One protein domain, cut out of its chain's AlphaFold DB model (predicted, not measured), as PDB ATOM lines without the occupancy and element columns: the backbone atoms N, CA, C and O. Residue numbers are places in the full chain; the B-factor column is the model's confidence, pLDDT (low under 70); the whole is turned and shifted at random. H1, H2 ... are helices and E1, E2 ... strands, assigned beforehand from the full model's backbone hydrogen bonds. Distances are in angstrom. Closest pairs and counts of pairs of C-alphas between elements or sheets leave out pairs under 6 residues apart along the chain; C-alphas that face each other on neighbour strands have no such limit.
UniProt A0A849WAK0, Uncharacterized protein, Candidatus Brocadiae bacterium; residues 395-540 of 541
ATOM      1  N   LYS A 395      94.794 117.075  44.546       56.00
ATOM      2  CA  LYS A 395      93.794 117.990  45.104       56.00
ATOM      3  C   LYS A 395      92.430 117.336  45.361       56.00
ATOM      4  O   LYS A 395      91.767 117.726  46.310       56.00
ATOM      5  N   THR A 396      92.015 116.348  44.568       55.69
ATOM      6  CA  THR A 396      90.701 115.693  44.707       55.69
ATOM      7  C   THR A 396      90.697 114.622  45.799       55.69
ATOM      8  O   THR A 396      89.694 114.441  46.475       55.69
ATOM      9  N   LEU A 397      91.829 113.954  46.052       57.81
ATOM     10  CA  LEU A 397      91.956 113.047  47.203       57.81
ATOM     11  C   LEU A 397      92.059 113.808  48.536       57.81
ATOM     12  O   LEU A 397      91.678 113.287  49.580       57.81
ATOM     13  N   GLN A 398      92.562 115.047  48.518       59.59
ATOM     14  CA  GLN A 398      92.682 115.882  49.717       59.59
ATOM     15  C   GLN A 398      91.334 116.395  50.244       59.59
ATOM     16  O   GLN A 398      91.256 116.700  51.431       59.59
ATOM     17  N   SER A 399      90.289 116.445  49.411       57.31
ATOM     18  CA  SER A 399      88.940 116.886  49.799       57.31
ATOM     19  C   SER A 399      88.070 115.784  50.416       57.31
ATOM     20  O   SER A 399      86.884 115.998  50.634       57.31
ATOM     21  N   LEU A 400      88.624 114.593  50.662       67.75
ATOM     22  CA  LEU A 400      87.939 113.541  51.408       67.75
ATOM     23  C   LEU A 400      87.964 113.874  52.906       67.75
ATOM     24  O   LEU A 400      89.022 113.810  53.534       67.75
ATOM     25  N   ASP A 401      86.793 114.170  53.475       74.94
ATOM     26  CA  ASP A 401      86.639 114.493  54.904       74.94
ATOM     27  C   ASP A 401      86.956 113.304  55.821       74.94
ATOM     28  O   ASP A 401      87.317 113.480  56.985       74.94
ATOM     29  N   ASN A 402      86.860 112.076  55.300       82.38
ATOM     30  CA  ASN A 402      87.187 110.870  56.047       82.38
ATOM     31  C   ASN A 402      88.663 110.470  55.822       82.38
ATOM     32  O   ASN A 402      89.002 109.957  54.745       82.38
ATOM     33  N   PRO A 403      89.545 110.637  56.831       87.00
ATOM     34  CA  PRO A 403      90.967 110.339  56.690       87.00
ATOM     35  C   PRO A 403      91.223 108.854  56.415       87.00
ATOM     36  O   PRO A 403      92.128 108.530  55.653       87.00
ATOM     37  N   PHE A 404      90.396 107.952  56.951       89.56
ATOM     38  CA  PHE A 404      90.548 106.515  56.737       89.56
ATOM     39  C   PHE A 404      90.274 106.119  55.285       89.56
ATOM     40  O   PHE A 404      91.070 105.409  54.671       89.56
ATOM     41  N   VAL A 405      89.170 106.609  54.711       84.50
ATOM     42  CA  VAL A 405      88.821 106.336  53.306       84.50
ATOM     43  C   VAL A 405      89.905 106.885  52.381       84.50
ATOM     44  O   VAL A 405      90.349 106.187  51.471       84.50
ATOM     45  N   ARG A 406      90.399 108.096  52.658       85.81
ATOM     46  CA  ARG A 406      91.510 108.696  51.915       85.81
ATOM     47  C   ARG A 406      92.777 107.842  51.975       85.81
ATOM     48  O   ARG A 406      93.378 107.591  50.935       85.81
ATOM     49  N   ASP A 407      93.163 107.376  53.159       90.62
ATOM     50  CA  ASP A 407      94.360 106.551  53.345       90.62
ATOM     51  C   ASP A 407      94.250 105.208  52.613       90.62
ATOM     52  O   ASP A 407      95.228 104.734  52.034       90.62
ATOM     53  N   ILE A 408      93.062 104.601  52.610       91.38
ATOM     54  CA  ILE A 408      92.784 103.362  51.880       91.38
ATOM     55  C   ILE A 408      92.881 103.575  50.367       91.38
ATOM     56  O   ILE A 408      93.537 102.790  49.682       91.38
ATOM     57  N   LEU A 409      92.278 104.644  49.842       85.12
ATOM     58  CA  LEU A 409      92.342 104.972  48.416       85.12
ATOM     59  C   LEU A 409      93.759 105.307  47.965       85.12
ATOM     60  O   LEU A 409      94.178 104.901  46.882       85.12
ATOM     61  N   PHE A 410      94.518 105.998  48.810       85.94
ATOM     62  CA  PHE A 410      95.913 106.301  48.538       85.94
ATOM     63  C   PHE A 410      96.777 105.034  48.537       85.94
ATOM     64  O   PHE A 410      97.549 104.830  47.602       85.94
ATOM     65  N   ALA A 411      96.602 104.147  49.524       89.44
ATOM     66  CA  ALA A 411      97.296 102.860  49.571       89.44
ATOM     67  C   ALA A 411      96.977 101.998  48.341       89.44
ATOM     68  O   ALA A 411      97.885 101.419  47.748       89.44
ATOM     69  N   PHE A 412      95.708 101.968  47.923       88.81
ATOM     70  CA  PHE A 412      95.290 101.293  46.698       88.81
ATOM     71  C   PHE A 412      95.956 101.886  45.451       88.81
ATOM     72  O   PHE A 412      96.523 101.150  44.647       88.81
ATOM     73  N   ALA A 413      95.937 103.213  45.295       83.88
ATOM     74  CA  ALA A 413      96.548 103.877  44.148       83.88
ATOM     75  C   ALA A 413      98.061 103.610  44.069       83.88
ATOM     76  O   ALA A 413      98.571 103.328  42.985       83.88
ATOM     77  N   GLN A 414      98.769 103.627  45.204       84.19
ATOM     78  CA  GLN A 414     100.214 103.389  45.255       84.19
ATOM     79  C   GLN A 414     100.619 101.981  44.809       84.19
ATOM     80  O   GLN A 414     101.624 101.846  44.118       84.19
ATOM     81  N   GLY A 415      99.853 100.947  45.165       79.25
ATOM     82  CA  GLY A 415     100.149  99.573  44.743       79.25
ATOM     83  C   GLY A 415      99.434  99.125  43.473       79.25
ATOM     84  O   GLY A 415      99.556  97.967  43.085       79.25
ATOM     85  N   SER A 416      98.696 100.013  42.801       76.25
ATOM     86  CA  SER A 416      97.955  99.640  41.592       76.25
ATOM     87  C   SER A 416      98.851  99.376  40.374       76.25
ATOM     88  O   SER A 416      98.408  98.705  39.443       76.25
ATOM     89  N   ALA A 417     100.101  99.857  40.375       74.19
ATOM     90  CA  ALA A 417     101.065  99.603  39.301       74.19
ATOM     91  C   ALA A 417     101.507  98.127  39.241       74.19
ATOM     92  O   ALA A 417     101.592  97.562  38.154       74.19
ATOM     93  N   GLU A 418     101.722  97.501  40.401       77.38
ATOM     94  CA  GLU A 418     102.214  96.124  40.536       77.38
ATOM     95  C   GLU A 418     101.402  95.387  41.609       77.38
ATOM     96  O   GLU A 418     101.798  95.290  42.775       77.38
ATOM     97  N   PRO A 419     100.201  94.911  41.251       80.25
ATOM     98  CA  PRO A 419      99.295  94.314  42.212       80.25
ATOM     99  C   PRO A 419      99.827  92.962  42.683       80.25
ATOM    100  O   PRO A 419     100.342  92.158  41.912       80.25
ATOM    101  N   SER A 420      99.610  92.657  43.955       84.31
ATOM    102  CA  SER A 420      99.843  91.317  44.486       84.31
ATOM    103  C   SER A 420      98.716  90.916  45.425       84.31
ATOM    104  O   SER A 420      98.057  91.760  46.043       84.31
ATOM    105  N   HIS A 421      98.523  89.605  45.597       84.38
ATOM    106  CA  HIS A 421      97.616  89.089  46.623       84.38
ATOM    107  C   HIS A 421      97.953  89.645  48.012       84.38
ATOM    108  O   HIS A 421      97.041  89.944  48.781       84.38
ATOM    109  N   SER A 422      99.245  89.820  48.317       87.31
ATOM    110  CA  SER A 422      99.711  90.417  49.572       87.31
ATOM    111  C   SER A 422      99.220  91.860  49.729       87.31
ATOM    112  O   SER A 422      98.605  92.196  50.741       87.31
ATOM    113  N   HIS A 423      99.388  92.684  48.691       88.69
ATOM    114  CA  HIS A 423      98.955  94.080  48.699       88.69
ATOM    115  C   HIS A 423      97.437  94.219  48.912       88.69
ATOM    116  O   HIS A 423      96.991  94.950  49.799       88.69
ATOM    117  N   PHE A 424      96.620  93.457  48.177       88.94
ATOM    118  CA  PHE A 424      95.164  93.489  48.367       88.94
ATOM    119  C   PHE A 424      94.726  92.925  49.711       88.94
ATOM    120  O   PHE A 424      93.789  93.449  50.308       88.94
ATOM    121  N   ASN A 425      95.406  91.895  50.219       89.75
ATOM    122  CA  ASN A 425      95.149  91.385  51.562       89.75
ATOM    123  C   ASN A 425      95.431  92.446  52.623       89.75
ATOM    124  O   ASN A 425      94.642  92.559  53.554       89.75
ATOM    125  N   ALA A 426      96.499  93.234  52.479       92.38
ATOM    126  CA  ALA A 426      96.808  94.316  53.406       92.38
ATOM    127  C   ALA A 426      95.694  95.375  53.427       92.38
ATOM    128  O   ALA A 426      95.215  95.737  54.503       92.38
ATOM    129  N   ILE A 427      95.212  95.804  52.254       93.62
ATOM    130  CA  ILE A 427      94.121  96.786  52.164       93.62
ATOM    131  C   ILE A 427      92.815  96.202  52.713       93.62
ATOM    132  O   ILE A 427      92.200  96.808  53.586       93.62
ATOM    133  N   LEU A 428      92.406  95.010  52.264       93.88
ATOM    134  CA  LEU A 428      91.189  94.341  52.741       93.88
ATOM    135  C   LEU A 428      91.210  94.134  54.255       93.88
ATOM    136  O   LEU A 428      90.205  94.370  54.920       93.88
ATOM    137  N   LYS A 429      92.358  93.730  54.804       93.25
ATOM    138  CA  LYS A 429      92.555  93.553  56.244       93.25
ATOM    139  C   LYS A 429      92.404  94.874  56.988       93.25
ATOM    140  O   LYS A 429      91.688  94.905  57.982       93.25
ATOM    141  N   LYS A 430      92.993  95.960  56.478       94.50
ATOM    142  CA  LYS A 430      92.829  97.301  57.051       94.50
ATOM    143  C   LYS A 430      91.358  97.742  57.037       94.50
ATOM    144  O   LYS A 430      90.848  98.183  58.058       94.50
ATOM    145  N   ILE A 431      90.634  97.529  55.932       92.44
ATOM    146  CA  ILE A 431      89.181  97.793  55.850       92.44
ATOM    147  C   ILE A 431      88.400  96.941  56.866       92.44
ATOM    148  O   ILE A 431      87.483  97.438  57.511       92.44
ATOM    149  N   HIS A 432      88.751  95.667  57.032       90.12
ATOM    150  CA  HIS A 432      88.025  94.760  57.923       90.12
ATOM    151  C   HIS A 432      88.260  95.020  59.411       90.12
ATOM    152  O   HIS A 432      87.330  94.821  60.193       90.12
ATOM    153  N   ILE A 433      89.483  95.390  59.797       90.88
ATOM    154  CA  ILE A 433      89.869  95.610  61.196       90.88
ATOM    155  C   ILE A 433      89.503  97.033  61.614       90.88
ATOM    156  O   ILE A 433      88.718  97.215  62.541       90.88
ATOM    157  N   ASP A 434      90.010  98.023  60.884       91.81
ATOM    158  CA  ASP A 434      89.914  99.435  61.267       91.81
ATOM    159  C   ASP A 434      88.691 100.111  60.629       91.81
ATOM    160  O   ASP A 434      88.153 101.092  61.133       91.81
ATOM    161  N   GLY A 435      88.217  99.578  59.499       87.19
ATOM    162  CA  GLY A 435      87.155 100.191  58.709       87.19
ATOM    163  C   GLY A 435      85.736  99.941  59.209       87.19
ATOM    164  O   GLY A 435      84.821 100.539  58.658       87.19
ATOM    165  N   GLN A 436      85.500  99.111  60.235       89.06
ATOM    166  CA  GLN A 436      84.133  98.749  60.664       89.06
ATOM    167  C   GLN A 436      83.281  99.956  61.068       89.06
ATOM    168  O   GLN A 436      82.097 100.026  60.728       89.06
ATOM    169  N   GLU A 437      83.879 100.923  61.759       88.06
ATOM    170  CA  GLU A 437      83.200 102.166  62.135       88.06
ATOM    171  C   GLU A 437      82.965 103.056  60.904       88.06
ATOM    172  O   GLU A 437      81.896 103.646  60.741       88.06
ATOM    173  N   HIS A 438      83.916 103.063  59.970       87.94
ATOM    174  CA  HIS A 438      83.845 103.828  58.726       87.94
ATOM    175  C   HIS A 438      82.872 103.236  57.695       87.94
ATOM    176  O   HIS A 438      82.293 103.983  56.913       87.94
ATOM    177  N   LEU A 439      82.606 101.927  57.734       87.62
ATOM    178  CA  LEU A 439      81.590 101.258  56.910       87.62
ATOM    179  C   LEU A 439      80.156 101.658  57.295       87.62
ATOM    180  O   LEU A 439      79.214 101.320  56.574       87.62
ATOM    181  N   ARG A 440      79.985 102.370  58.418       86.06
ATOM    182  CA  ARG A 440      78.711 102.952  58.869       86.06
ATOM    183  C   ARG A 440      78.640 104.471  58.678       86.06
ATOM    184  O   ARG A 440      77.575 105.044  58.894       86.06
ATOM    185  N   ALA A 441      79.742 105.115  58.293       83.75
ATOM    186  CA  ALA A 441      79.831 106.564  58.151       83.75
ATOM    187  C   ALA A 441      79.261 107.070  56.811       83.75
ATOM    188  O   ALA A 441      79.038 106.307  55.865       83.75
ATOM    189  N   LEU A 442      79.071 108.390  56.715       68.00
ATOM    190  CA  LEU A 442      78.867 109.075  55.436       68.00
ATOM    191  C   LEU A 442      80.093 108.813  54.538       68.00
ATOM    192  O   LEU A 442      81.232 108.933  54.988       68.00
ATOM    193  N   GLY A 443      79.865 108.370  53.297       74.62
ATOM    194  CA  GLY A 443      80.925 107.919  52.380       74.62
ATOM    195  C   GLY A 443      81.251 106.418  52.434       74.62
ATOM    196  O   GLY A 443      82.102 105.948  51.681       74.62
ATOM    197  N   ALA A 444      80.549 105.623  53.251       86.62
ATOM    198  CA  ALA A 444      80.736 104.169  53.296       86.62
ATOM    199  C   ALA A 444      80.519 103.469  51.937       86.62
ATOM    200  O   ALA A 444      81.066 102.389  51.719       86.62
ATOM    201  N   GLY A 445      79.755 104.074  51.017       92.81
ATOM    202  CA  GLY A 445      79.512 103.534  49.675       92.81
ATOM    203  C   GLY A 445      80.803 103.271  48.896       92.81
ATOM    204  O   GLY A 445      80.971 102.181  48.353       92.81
ATOM    205  N   ASP A 446      81.754 104.209  48.932       91.88
ATOM    206  CA  ASP A 446      83.046 104.077  48.242       91.88
ATOM    207  C   ASP A 446      83.915 102.972  48.843       91.88
ATOM    208  O   ASP A 446      84.587 102.236  48.120       91.88
ATOM    209  N   LEU A 447      83.868 102.817  50.169       92.69
ATOM    210  CA  LEU A 447      84.623 101.787  50.873       92.69
ATOM    211  C   LEU A 447      84.077 100.386  50.563       92.69
ATOM    212  O   LEU A 447      84.852  99.467  50.301       92.69
ATOM    213  N   TRP A 448      82.748 100.232  50.525       95.50
ATOM    214  CA  TRP A 448      82.096  98.992  50.094       95.50
ATOM    215  C   TRP A 448      82.363  98.687  48.611       95.50
ATOM    216  O   TRP A 448      82.631  97.536  48.270       95.50
ATOM    217  N   ASN A 449      82.357  99.702  47.741       95.81
ATOM    218  CA  ASN A 449      82.683  99.567  46.318       95.81
ATOM    219  C   ASN A 449      84.122  99.062  46.129       95.81
ATOM    220  O   ASN A 449      84.344  98.025  45.498       95.81
ATOM    221  N   LEU A 450      85.096  99.730  46.755       94.69
ATOM    222  CA  LEU A 450      86.495  99.315  46.702       94.69
ATOM    223  C   LEU A 450      86.689  97.906  47.270       94.69
ATOM    224  O   LEU A 450      87.408  97.104  46.678       94.69
ATOM    225  N   MET A 451      86.040  97.577  48.389       96.44
ATOM    226  CA  MET A 451      86.140  96.242  48.974       96.44
ATOM    227  C   MET A 451      85.619  95.161  48.017       96.44
ATOM    228  O   MET A 451      86.284  94.139  47.839       96.44
ATOM    229  N   GLY A 452      84.489  95.410  47.344       96.88
ATOM    230  CA  GLY A 452      83.965  94.522  46.306       96.88
ATOM    231  C   GLY A 452      84.976  94.278  45.183       96.88
ATOM    232  O   GLY A 452      85.236  93.128  44.815       96.88
ATOM    233  N   ARG A 453      85.625  95.345  44.701       95.62
ATOM    234  CA  ARG A 453      86.671  95.257  43.670       95.62
ATOM    235  C   ARG A 453      87.897  94.496  44.140       95.62
ATOM    236  O   ARG A 453      88.365  93.624  43.423       95.62
ATOM    237  N   LEU A 454      88.390  94.752  45.350       95.44
ATOM    238  CA  LEU A 454      89.570  94.074  45.892       95.44
ATOM    239  C   LEU A 454      89.369  92.554  45.994       95.44
ATOM    240  O   LEU A 454      90.264  91.792  45.622       95.44
ATOM    241  N   TYR A 455      88.197  92.094  46.444       96.75
ATOM    242  CA  TYR A 455      87.875  90.663  46.423       96.75
ATOM    243  C   TYR A 455      87.814  90.114  44.996       96.75
ATOM    244  O   TYR A 455      88.372  89.048  44.726       96.75
ATOM    245  N   TYR A 456      87.201  90.851  44.070       94.75
ATOM    246  CA  TYR A 456      87.138  90.443  42.671       94.75
ATOM    247  C   TYR A 456      88.526  90.381  42.011       94.75
ATOM    248  O   TYR A 456      88.833  89.419  41.307       94.75
ATOM    249  N   TYR A 457      89.409  91.344  42.283       94.75
ATOM    250  CA  TYR A 457      90.777  91.365  41.765       94.75
ATOM    251  C   TYR A 457      91.586  90.170  42.244       94.75
ATOM    252  O   TYR A 457      92.343  89.600  41.467       94.75
ATOM    253  N   LYS A 458      91.388  89.730  43.492       94.56
ATOM    254  CA  LYS A 458      92.012  88.494  43.974       94.56
ATOM    255  C   LYS A 458      91.566  87.281  43.158       94.56
ATOM    256  O   LYS A 458      92.395  86.445  42.834       94.56
ATOM    257  N   ILE A 459      90.290  87.185  42.790       92.44
ATOM    258  CA  ILE A 459      89.807  86.100  41.919       92.44
ATOM    259  C   ILE A 459      90.426  86.221  40.520       92.44
ATOM    260  O   ILE A 459      90.816  85.216  39.927       92.44
ATOM    261  N   TYR A 460      90.528  87.445  40.000       90.00
ATOM    262  CA  TYR A 460      91.066  87.710  38.670       90.00
ATOM    263  C   TYR A 460      92.558  87.365  38.559       90.00
ATOM    264  O   TYR A 460      92.940  86.656  37.634       90.00
ATOM    265  N   ILE A 461      93.383  87.784  39.523       87.62
ATOM    266  CA  ILE A 461      94.817  87.449  39.565       87.62
ATOM    267  C   ILE A 461      95.021  85.942  39.756       87.62
ATOM    268  O   ILE A 461      95.817  85.328  39.044       87.62
ATOM    269  N   ASP A 462      94.236  85.304  40.633       89.56
ATOM    270  CA  ASP A 462      94.337  83.858  40.854       89.56
ATOM    271  C   ASP A 462      93.991  83.034  39.602       89.56
ATOM    272  O   ASP A 462      94.407  81.884  39.484       89.56
ATOM    273  N   ARG A 463      93.269  83.595  38.622       82.31
ATOM    274  CA  ARG A 463      93.039  82.915  37.340       82.31
ATOM    275  C   ARG A 463      94.350  82.639  36.596       82.31
ATOM    276  O   ARG A 463      94.460  81.605  35.934       82.31
ATOM    277  N   GLU A 464      95.320  83.541  36.709       75.00
ATOM    278  CA  GLU A 464      96.633  83.384  36.087       75.00
ATOM    279  C   GLU A 464      97.612  82.609  36.972       75.00
ATOM    280  O   GLU A 464      98.400  81.808  36.457       75.00
ATOM    281  N   GLU A 465      97.546  82.806  38.292       78.88
ATOM    282  CA  GLU A 465      98.495  82.211  39.239       78.88
ATOM    283  C   GLU A 465      98.092  80.813  39.741       78.88
ATOM    284  O   GLU A 465      98.969  79.997  40.032       78.88
ATOM    285  N   ALA A 466      96.790  80.515  39.784       87.25
ATOM    286  CA  ALA A 466      96.189  79.267  40.258       87.25
ATOM    287  C   ALA A 466      96.683  78.822  41.651       87.25
ATOM    288  O   ALA A 466      96.978  77.645  41.870       87.25
ATOM    289  N   LEU A 467      96.778  79.765  42.591       83.19
ATOM    290  CA  LEU A 467      97.258  79.545  43.957       83.19
ATOM    291  C   LEU A 467      96.164  79.036  44.898       83.19
ATOM    292  O   LEU A 467      96.462  78.289  45.832       83.19
ATOM    293  N   PHE A 468      94.910  79.443  44.685       91.56
ATOM    294  CA  PHE A 468      93.824  79.215  45.636       91.56
ATOM    295  C   PHE A 468      92.801  78.176  45.161       91.56
ATOM    296  O   PHE A 468      92.440  78.063  43.982       91.56
ATOM    297  N   GLU A 469      92.275  77.416  46.125       93.62
ATOM    298  CA  GLU A 469      91.208  76.444  45.896       93.62
ATOM    299  C   GLU A 469      89.902  77.111  45.426       93.62
ATOM    300  O   GLU A 469      89.590  78.261  45.748       93.62
ATOM    301  N   ASN A 470      89.072  76.357  44.698       92.31
ATOM    302  CA  ASN A 470      87.773  76.842  44.213       92.31
ATOM    303  C   ASN A 470      86.802  77.222  45.343       92.31
ATOM    304  O   ASN A 470      85.951  78.086  45.149       92.31
ATOM    305  N   SER A 471      86.916  76.589  46.511       95.12
ATOM    306  CA  SER A 471      86.150  76.916  47.720       95.12
ATOM    307  C   SER A 471      86.435  78.346  48.192       95.12
ATOM    308  O   SER A 471      85.509  79.126  48.406       95.12
ATOM    309  N   VAL A 472      87.716  78.714  48.269       94.00
ATOM    310  CA  VAL A 472      88.185  80.048  48.672       94.00
ATOM    311  C   VAL A 472      87.741  81.108  47.666       94.00
ATOM    312  O   VAL A 472      87.229  82.154  48.058       94.00
ATOM    313  N   LYS A 473      87.859  80.817  46.364       93.88
ATOM    314  CA  LYS A 473      87.379  81.716  45.303       93.88
ATOM    315  C   LYS A 473      85.880  81.988  45.389       93.88
ATOM    316  O   LYS A 473      85.469  83.135  45.238       93.88
ATOM    317  N   LYS A 474      85.067  80.959  45.661       94.69
ATOM    318  CA  LYS A 474      83.619  81.123  45.863       94.69
ATOM    319  C   LYS A 474      83.309  82.020  47.057       94.69
ATOM    320  O   LYS A 474      82.480  82.911  46.922       94.69
ATOM    321  N   ALA A 475      84.020  81.839  48.171       95.31
ATOM    322  CA  ALA A 475      83.869  82.708  49.334       95.31
ATOM    323  C   ALA A 475      84.200  84.171  48.987       95.31
ATOM    324  O   ALA A 475      83.409  85.062  49.266       95.31
ATOM    325  N   TRP A 476      85.310  84.436  48.286       96.00
ATOM    326  CA  TRP A 476      85.628  85.800  47.834       96.00
ATOM    327  C   TRP A 476      84.592  86.371  46.863       96.00
ATOM    328  O   TRP A 476      84.335  87.570  46.889       96.00
ATOM    329  N   GLN A 477      83.984  85.539  46.018       95.69
ATOM    330  CA  GLN A 477      82.937  85.979  45.095       95.69
ATOM    331  C   GLN A 477      81.655  86.372  45.840       95.69
ATOM    332  O   GLN A 477      80.978  87.320  45.445       95.69
ATOM    333  N   GLU A 478      81.317  85.657  46.913       96.50
ATOM    334  CA  GLU A 478      80.200  85.997  47.798       96.50
ATOM    335  C   GLU A 478      80.460  87.302  48.555       96.50
ATOM    336  O   GLU A 478      79.612  88.193  48.507       96.50
ATOM    337  N   GLU A 479      81.653  87.465  49.134       96.62
ATOM    338  CA  GLU A 479      82.085  88.703  49.802       96.62
ATOM    339  C   GLU A 479      82.060  89.907  48.848       96.62
ATOM    340  O   GLU A 479      81.540  90.974  49.182       96.62
ATOM    341  N   ALA A 480      82.561  89.731  47.619       96.69
ATOM    342  CA  ALA A 480      82.501  90.765  46.593       96.69
ATOM    343  C   ALA A 480      81.048  91.162  46.293       96.69
ATOM    344  O   ALA A 480      80.709  92.346  46.297       96.69
ATOM    345  N   ARG A 481      80.168  90.173  46.080       97.12
ATOM    346  CA  ARG A 481      78.746  90.393  45.780       97.12
ATOM    347  C   ARG A 481      78.043  91.154  46.900       97.12
ATOM    348  O   ARG A 481      77.331  92.116  46.613       97.12
ATOM    349  N   GLU A 482      78.240  90.744  48.149       96.88
ATOM    350  CA  GLU A 482      77.660  91.422  49.310       96.88
ATOM    351  C   GLU A 482      78.154  92.870  49.404       96.88
ATOM    352  O   GLU A 482      77.357  93.792  49.607       96.88
ATOM    353  N   ALA A 483      79.451  93.094  49.188       96.88
ATOM    354  CA  ALA A 483      80.032  94.426  49.224       96.88
ATOM    355  C   ALA A 483      79.439  95.350  48.147       96.88
ATOM    356  O   ALA A 483      79.018  96.466  48.456       96.88
ATOM    357  N   PHE A 484      79.296  94.870  46.910       97.69
ATOM    358  CA  PHE A 484      78.673  95.643  45.833       97.69
ATOM    359  C   PHE A 484      77.182  95.932  46.079       97.69
ATOM    360  O   PHE A 484      76.706  97.021  45.758       97.69
ATOM    361  N   GLN A 485      76.435  95.005  46.693       97.31
ATOM    362  CA  GLN A 485      75.041  95.254  47.089       97.31
ATOM    363  C   GLN A 485      74.937  96.362  48.143       97.31
ATOM    364  O   GLN A 485      74.085  97.245  48.025       97.31
ATOM    365  N   LYS A 486      75.820  96.348  49.148       96.31
ATOM    366  CA  LYS A 486      75.869  97.392  50.181       96.31
ATOM    367  C   LYS A 486      76.283  98.743  49.606       96.31
ATOM    368  O   LYS A 486      75.640  99.740  49.922       96.31
ATOM    369  N   ALA A 487      77.284  98.772  48.725       96.62
ATOM    370  CA  ALA A 487      77.685  99.983  48.012       96.62
ATOM    371  C   ALA A 487      76.503 100.584  47.237       96.62
ATOM    372  O   ALA A 487      76.159 101.746  47.438       96.62
ATOM    373  N   LYS A 488      75.801  99.764  46.441       97.38
ATOM    374  CA  LYS A 488      74.605 100.175  45.691       97.38
ATOM    375  C   LYS A 488      73.517 100.760  46.600       97.38
ATOM    376  O   LYS A 488      72.974 101.823  46.305       97.38
ATOM    377  N   ALA A 489      73.202 100.073  47.699       96.19
ATOM    378  CA  ALA A 489      72.182 100.514  48.648       96.19
ATOM    379  C   ALA A 489      72.546 101.846  49.322       96.19
ATOM    380  O   ALA A 489      71.666 102.658  49.595       96.19
ATOM    381  N   LEU A 490      73.836 102.084  49.578       94.56
ATOM    382  CA  LEU A 490      74.319 103.344  50.137       94.56
ATOM    383  C   LEU A 490      74.294 104.479  49.112       94.56
ATOM    384  O   LEU A 490      73.858 105.567  49.473       94.56
ATOM    385  N   TYR A 491      74.672 104.224  47.857       95.50
ATOM    386  CA  TYR A 491      74.579 105.226  46.788       95.50
ATOM    387  C   TYR A 491      73.132 105.602  46.436       95.50
ATOM    388  O   TYR A 491      72.874 106.678  45.915       95.50
ATOM    389  N   SER A 492      72.162 104.739  46.746       95.69
ATOM    390  CA  SER A 492      70.736 105.024  46.522       95.69
ATOM    391  C   SER A 492      70.134 105.995  47.548       95.69
ATOM    392  O   SER A 492      68.968 106.359  47.428       95.69
ATOM    393  N   LYS A 493      70.888 106.395  48.580       94.00
ATOM    394  CA  LYS A 493      70.446 107.393  49.561       94.00
ATOM    395  C   LYS A 493      70.725 108.800  49.025       94.00
ATOM    396  O   LYS A 493      71.826 109.050  48.536       94.00
ATOM    397  N   GLU A 494      69.762 109.711  49.183       78.50
ATOM    398  CA  GLU A 494      69.799 111.087  48.640       78.50
ATOM    399  C   GLU A 494      71.029 111.902  49.081       78.50
ATOM    400  O   GLU A 494      71.484 112.775  48.354       78.50
ATOM    401  N   GLU A 495      71.609 111.588  50.241       83.31
ATOM    402  CA  GLU A 495      72.759 112.307  50.811       83.31
ATOM    403  C   GLU A 495      74.126 111.722  50.411       83.31
ATOM    404  O   GLU A 495      75.168 112.174  50.890       83.31
ATOM    405  N   SER A 496      74.160 110.674  49.584       83.81
ATOM    406  CA  SER A 496      75.426 110.038  49.221       83.81
ATOM    407  C   SER A 496      76.154 110.817  48.124       83.81
ATOM    408  O   SER A 496      75.574 111.179  47.104       83.81
ATOM    409  N   ILE A 497      77.451 111.054  48.320       85.50
ATOM    410  CA  ILE A 497      78.328 111.653  47.311       85.50
ATOM    411  C   ILE A 497      79.426 110.630  47.015       85.50
ATOM    412  O   ILE A 497      80.195 110.312  47.927       85.50
ATOM    413  N   PRO A 498      79.498 110.072  45.795       89.75
ATOM    414  CA  PRO A 498      80.573 109.167  45.429       89.75
ATOM    415  C   PRO A 498      81.865 109.960  45.215       89.75
ATOM    416  O   PRO A 498      81.922 110.893  44.416       89.75
ATOM    417  N   LEU A 499      82.916 109.585  45.934       86.69
ATOM    418  CA  LEU A 499      84.227 110.233  45.894       86.69
ATOM    419  C   LEU A 499      85.334 109.263  45.452       86.69
ATOM    420  O   LEU A 499      86.499 109.656  45.353       86.69
ATOM    421  N   LEU A 500      84.983 108.006  45.155       87.62
ATOM    422  CA  LEU A 500      85.912 107.007  44.639       87.62
ATOM    423  C   LEU A 500      86.521 107.464  43.304       87.62
ATOM    424  O   LEU A 500      85.816 107.671  42.316       87.62
ATOM    425  N   ILE A 501      87.852 107.550  43.275       87.12
ATOM    426  CA  ILE A 501      88.645 107.670  42.050       87.12
ATOM    427  C   ILE A 501      89.437 106.380  41.902       87.12
ATOM    428  O   ILE A 501      90.297 106.075  42.730       87.12
ATOM    429  N   LEU A 502      89.140 105.624  40.852       88.12
ATOM    430  CA  LEU A 502      89.758 104.333  40.595       88.12
ATOM    431  C   LEU A 502      90.715 104.451  39.402       88.12
ATOM    432  O   LEU A 502      90.230 104.631  38.287       88.12
ATOM    433  N   PRO A 503      92.045 104.358  39.578       87.12
ATOM    434  CA  PRO A 503      92.953 104.256  38.439       87.12
ATOM    435  C   PRO A 503      92.620 103.013  37.610       87.12
ATOM    436  O   PRO A 503      92.365 101.948  38.169       87.12
ATOM    437  N   ILE A 504      92.636 103.149  36.287       87.81
ATOM    438  CA  ILE A 504      92.482 102.029  35.358       87.81
ATOM    439  C   ILE A 504      93.863 101.684  34.822       87.81
ATOM    440  O   ILE A 504      94.547 102.507  34.217       87.81
ATOM    441  N   VAL A 505      94.258 100.437  35.029       85.19
ATOM    442  CA  VAL A 505      95.539  99.887  34.582       85.19
ATOM    443  C   VAL A 505      95.291  98.606  33.795       85.19
ATOM    444  O   VAL A 505      94.245  97.974  33.929       85.19
ATOM    445  N   SER A 506      96.248  98.213  32.957       83.06
ATOM    446  CA  SER A 506      96.061  97.151  31.958       83.06
ATOM    447  C   SER A 506      95.715  95.778  32.538       83.06
ATOM    448  O   SER A 506      95.117  94.964  31.843       83.06
ATOM    449  N   TRP A 507      96.082  95.501  33.791       83.62
ATOM    450  CA  TRP A 507      95.760  94.232  34.445       83.62
ATOM    451  C   TRP A 507      94.360  94.219  35.079       83.62
ATOM    452  O   TRP A 507      93.827  93.144  35.341       83.62
ATOM    453  N   MET A 508      93.754  95.383  35.346       88.31
ATOM    454  CA  MET A 508      92.455  95.472  36.019       88.31
ATOM    455  C   MET A 508      91.326  95.059  35.071       88.31
ATOM    456  O   MET A 508      91.334  95.492  33.920       88.31
ATOM    457  N   PRO A 509      90.311  94.295  35.511       86.56
ATOM    458  CA  PRO A 509      89.145  93.971  34.682       86.56
ATOM    459  C   PRO A 509      88.481  95.205  34.045       86.56
ATOM    460  O   PRO A 509      87.978  95.137  32.926       86.56
ATOM    461  N   GLU A 510      88.528  96.340  34.738       90.12
ATOM    462  CA  GLU A 510      88.021  97.654  34.356       90.12
ATOM    463  C   GLU A 510      88.557  98.145  33.013       90.12
ATOM    464  O   GLU A 510      87.821  98.828  32.298       90.12
ATOM    465  N   HIS A 511      89.777  97.755  32.621       87.12
ATOM    466  CA  HIS A 511      90.358  98.156  31.336       87.12
ATOM    467  C   HIS A 511      89.510  97.697  30.139       87.12
ATOM    468  O   HIS A 511      89.530  98.332  29.085       87.12
ATOM    469  N   LEU A 512      88.734  96.618  30.300       81.81
ATOM    470  CA  LEU A 512      87.840  96.104  29.263       81.81
ATOM    471  C   LEU A 512      86.597  96.979  29.077       81.81
ATOM    472  O   LEU A 512      85.991  96.957  28.008       81.81
ATOM    473  N   PHE A 513      86.200  97.718  30.115       82.69
ATOM    474  CA  PHE A 513      84.932  98.459  30.174       82.69
ATOM    475  C   PHE A 513      85.132  99.961  30.018       82.69
ATOM    476  O   PHE A 513      84.255 100.655  29.512       82.69
ATOM    477  N   HIS A 514      86.308 100.434  30.409       85.88
ATOM    478  CA  HIS A 514      86.699 101.832  30.396       85.88
ATOM    479  C   HIS A 514      87.877 102.044  29.437       85.88
ATOM    480  O   HIS A 514      88.902 102.625  29.792       85.88
ATOM    481  N   GLN A 515      87.755 101.518  28.214       83.25
ATOM    482  CA  GLN A 515      88.819 101.598  27.212       83.25
ATOM    483  C   GLN A 515      89.201 103.059  26.943       83.25
ATOM    484  O   GLN A 515      88.351 103.891  26.631       83.25
ATOM    485  N   GLY A 516      90.493 103.365  27.073       85.25
ATOM    486  CA  GLY A 516      91.035 104.709  26.859       85.25
ATOM    487  C   GLY A 516      90.886 105.672  28.042       85.25
ATOM    488  O   GLY A 516      91.386 106.790  27.956       85.25
ATOM    489  N   GLN A 517      90.255 105.266  29.148       89.81
ATOM    490  CA  GLN A 517      90.200 106.067  30.372       89.81
ATOM    491  C   GLN A 517      91.363 105.699  31.301       89.81
ATOM    492  O   GLN A 517      91.661 104.524  31.497       89.81
ATOM    493  N   ALA A 518      92.016 106.705  31.890       83.81
ATOM    494  CA  ALA A 518      93.080 106.502  32.878       83.81
ATOM    495  C   ALA A 518      92.537 106.293  34.303       83.81
ATOM    496  O   ALA A 518      93.215 105.727  35.158       83.81
ATOM    497  N   PHE A 519      91.313 106.754  34.572       88.56
ATOM    498  CA  PHE A 519      90.632 106.587  35.849       88.56
ATOM    499  C   PHE A 519      89.110 106.564  35.665       88.56
ATOM    500  O   PHE A 519      88.581 107.165  34.732       88.56
ATOM    501  N   VAL A 520      88.413 105.898  36.586       90.44
ATOM    502  CA  VAL A 520      86.963 106.006  36.780       90.44
ATOM    503  C   VAL A 520      86.708 106.976  37.925       90.44
ATOM    504  O   VAL A 520      87.290 106.843  39.002       90.44
ATOM    505  N   ARG A 521      85.816 107.935  37.695       91.88
ATOM    506  CA  ARG A 521      85.254 108.820  38.712       91.88
ATOM    507  C   ARG A 521      83.761 108.924  38.442       91.88
ATOM    508  O   ARG A 521      83.377 109.086  37.291       91.88
ATOM    509  N   TYR A 522      82.953 108.840  39.489       92.88
ATOM    510  CA  TYR A 522      81.511 109.031  39.373       92.88
ATOM    511  C   TYR A 522      81.178 110.512  39.545       92.88
ATOM    512  O   TYR A 522      81.636 111.142  40.501       92.88
ATOM    513  N   GLU A 523      80.397 111.073  38.626       92.00
ATOM    514  CA  GLU A 523      79.928 112.459  38.726       92.00
ATOM    515  C   GLU A 523      78.715 112.580  39.651       92.00
ATOM    516  O   GLU A 523      78.495 113.618  40.276       92.00
ATOM    517  N   ASN A 524      77.935 111.506  39.755       93.81
ATOM    518  CA  ASN A 524      76.706 111.447  40.532       93.81
ATOM    519  C   ASN A 524      76.447 110.017  41.060       93.81
ATOM    520  O   ASN A 524      77.052 109.051  40.580       93.81
ATOM    521  N   PRO A 525      75.554 109.853  42.055       95.00
ATOM    522  CA  PRO A 525      75.235 108.537  42.608       95.00
ATOM    523  C   PRO A 525      74.633 107.559  41.590       95.00
ATOM    524  O   PRO A 525      74.839 106.352  41.713       95.00
ATOM    525  N   GLU A 526      73.926 108.044  40.568       96.69
ATOM    526  CA  GLU A 526      73.285 107.203  39.546       96.69
ATOM    527  C   GLU A 526      74.323 106.447  38.704       96.69
ATOM    528  O   GLU A 526      74.159 105.253  38.435       96.69
ATOM    529  N   GLU A 527      75.433 107.101  38.348       95.75
ATOM    530  CA  GLU A 527      76.570 106.464  37.680       95.75
ATOM    531  C   GLU A 527      77.207 105.376  38.543       95.75
ATOM    532  O   GLU A 527      77.467 104.272  38.054       95.75
ATOM    533  N   ALA A 528      77.406 105.660  39.833       95.88
ATOM    534  CA  ALA A 528      77.946 104.688  40.774       95.88
ATOM    535  C   ALA A 528      77.011 103.473  40.910       95.88
ATOM    536  O   ALA A 528      77.462 102.332  40.817       95.88
ATOM    537  N   ILE A 529      75.697 103.694  41.046       97.19
ATOM    538  CA  ILE A 529      74.679 102.632  41.100       97.19
ATOM    539  C   ILE A 529      74.711 101.775  39.832       97.19
ATOM    540  O   ILE A 529      74.745 100.547  39.929       97.19
ATOM    541  N   LYS A 530      74.728 102.407  38.653       96.69
ATOM    542  CA  LYS A 530      74.770 101.712  37.359       96.69
ATOM    543  C   LYS A 530      76.021 100.849  37.229       96.69
ATOM    544  O   LYS A 530      75.947  99.736  36.710       96.69
ATOM    545  N   ASP A 531      77.161 101.334  37.702       95.88
ATOM    546  CA  ASP A 531      78.392 100.554  37.724       95.88
ATOM    547  C   ASP A 531      78.288  99.364  38.698       95.88
ATOM    548  O   ASP A 531      78.576  98.229  38.316       95.88
ATOM    549  N   MET A 532      77.746  99.556  39.910       97.25
ATOM    550  CA  MET A 532      77.504  98.446  40.854       97.25
ATOM    551  C   MET A 532      76.582  97.372  40.261       97.25
ATOM    552  O   MET A 532      76.806  96.177  40.461       97.25
ATOM    553  N   GLU A 533      75.566  97.758  39.487       97.00
ATOM    554  CA  GLU A 533      74.699  96.816  38.771       97.00
ATOM    555  C   GLU A 533      75.443  96.015  37.700       97.00
ATOM    556  O   GLU A 533      75.209  94.809  37.562       97.00
ATOM    557  N   GLN A 534      76.360  96.647  36.964       95.06
ATOM    558  CA  GLN A 534      77.195  95.950  35.984       95.06
ATOM    559  C   GLN A 534      78.098  94.914  36.657       95.06
ATOM    560  O   GLN A 534      78.181  93.776  36.183       95.06
ATOM    561  N   TRP A 535      78.716  95.270  37.784       95.19
ATOM    562  CA  TRP A 535      79.514  94.345  38.591       95.19
ATOM    563  C   TRP A 535      78.689  93.164  39.100       95.19
ATOM    564  O   TRP A 535      79.068  92.008  38.893       95.19
ATOM    565  N   LEU A 536      77.518  93.432  39.684       96.00
ATOM    566  CA  LEU A 536      76.595  92.402  40.169       96.00
ATOM    567  C   LEU A 536      76.143  91.452  39.058       96.00
ATOM    568  O   LEU A 536      76.127  90.239  39.265       96.00
ATOM    569  N   LYS A 537      75.834  91.973  37.865       94.56
ATOM    570  CA  LYS A 537      75.455  91.152  36.708       94.56
ATOM    571  C   LYS A 537      76.579  90.200  36.289       94.56
ATOM    572  O   LYS A 537      76.298  89.056  35.947       94.56
ATOM    573  N   ARG A 538      77.837  90.646  36.331       87.62
ATOM    574  CA  ARG A 538      78.995  89.832  35.927       87.62
ATOM    575  C   ARG A 538      79.340  88.726  36.904       87.62
ATOM    576  O   ARG A 538      79.776  87.677  36.467       87.62
ATOM    577  N   MET A 539      79.129  88.932  38.198       87.31
ATOM    578  CA  MET A 539      79.379  87.881  39.193       87.31
ATOM    579  C   MET A 539      78.316  86.771  39.196       87.31
ATOM    580  O   MET A 539      78.442  85.830  39.983       87.31
ATOM    581  N   ASN A 540      77.265  86.897  38.379       81.56
ATOM    582  CA  ASN A 540      76.248  85.866  38.167       81.56
ATOM    583  C   ASN A 540      76.490  85.036  36.892       81.56
ATOM    584  O   ASN A 540      75.748  84.083  36.655       81.56
TER     585      ASN A 540
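AT A GLANCE: This is residues 395 to 540 of the 541 residues of an uncharacterized protein of Candidatus Brocadiae bacterium (UniProt A0A849WAK0). Five helices make an up-and-down bundle, each running against the one before it in the chain, with H4 in the middle, H3 and H2 following on one side of it and H5 and H7 on the other. A small ribbon of two strands, E1 and E2, with the short H6 fills the side between H2 and H7, and the short H1 sits by H2 at the beginning of the printed part. The 146 printed residues hold seven named helices and two named strands, in the order H1 H2 H3 H4 H5 E1 H6 E2 H7; the sheet, E1 - E2, is antiparallel, and the class is mostly helix. The whole is compact and rounded, with a radius of gyration of the C-alphas of 14.4 A and spans of 41 by 32 by 28 A.

HOW THE PARTS SIT: E1, residues 501 to 503, and E2, residues 519 to 521, are antiparallel neighbours at 165 degrees; N 502 and O 520 are 2.9 A apart and N 520 and O 502 2.8 A, both within hydrogen-bond range. H2, residues 403 to 415, comes nearest to E1 at the C-alphas of Ala 413 and Pro 503, 6.8 A apart. H2 and H3, residues 421 to 433, touch as a helical hairpin, opposite ways at a shallow tilt of 6 degrees, closest at C-alphas Ile 408 and Ile 427, 6.7 A. H3 and H4, residues 444 to 465, form another hairpin at 28 degrees, closest at C-alphas Phe 424 and Leu 454, 6.1 A. H4 and H5, residues 470 to 491, form a third at 25 degrees, closest at C-alphas Gly 452 and Ala 480, 4.0 A. H5 touches H7, residues 525 to 538, with residues 481 to 491 alone, opposite ways at a shallow tilt of 22 degrees, closest at C-alphas Lys 488 and Ile 529, 5.2 A. H6, residues 509 to 512, is close to H4 but not clearly touching; C-alphas Tyr 460 and Pro 509 are 7.7 A apart. H1, residues 395 to 398, only just touches H2, with 3 pairs of C-alphas within 8 A, closest at Leu 397 and Arg 406, 6.4 A. H2 and H7 are apart. Every O i to N i+4 pair is within hydrogen-bond range in H2, H3, H5 and H7, and 17 of 18 in H4; H1 and H6 are too short for such a pair.

IN THESE COORDINATES: H4 measures 31.5 A from first to last C-alpha, H5 31.4 A, H7 20.2 A, H2 18.5 A and H3 17.7 A. H1 begins at C-alpha 395, (93.794, 117.990, 45.104), and H7 ends at C-alpha 538, (78.995, 89.832, 35.927).

THE WHOLE: The C-alphas of Ala 466 and Glu 494 are the farthest apart, at 42.2 A. The printed part has no cut and no long link. Mean pLDDT of the printed part is 88.5; residues 395 to 400 and residue 442 are under 70.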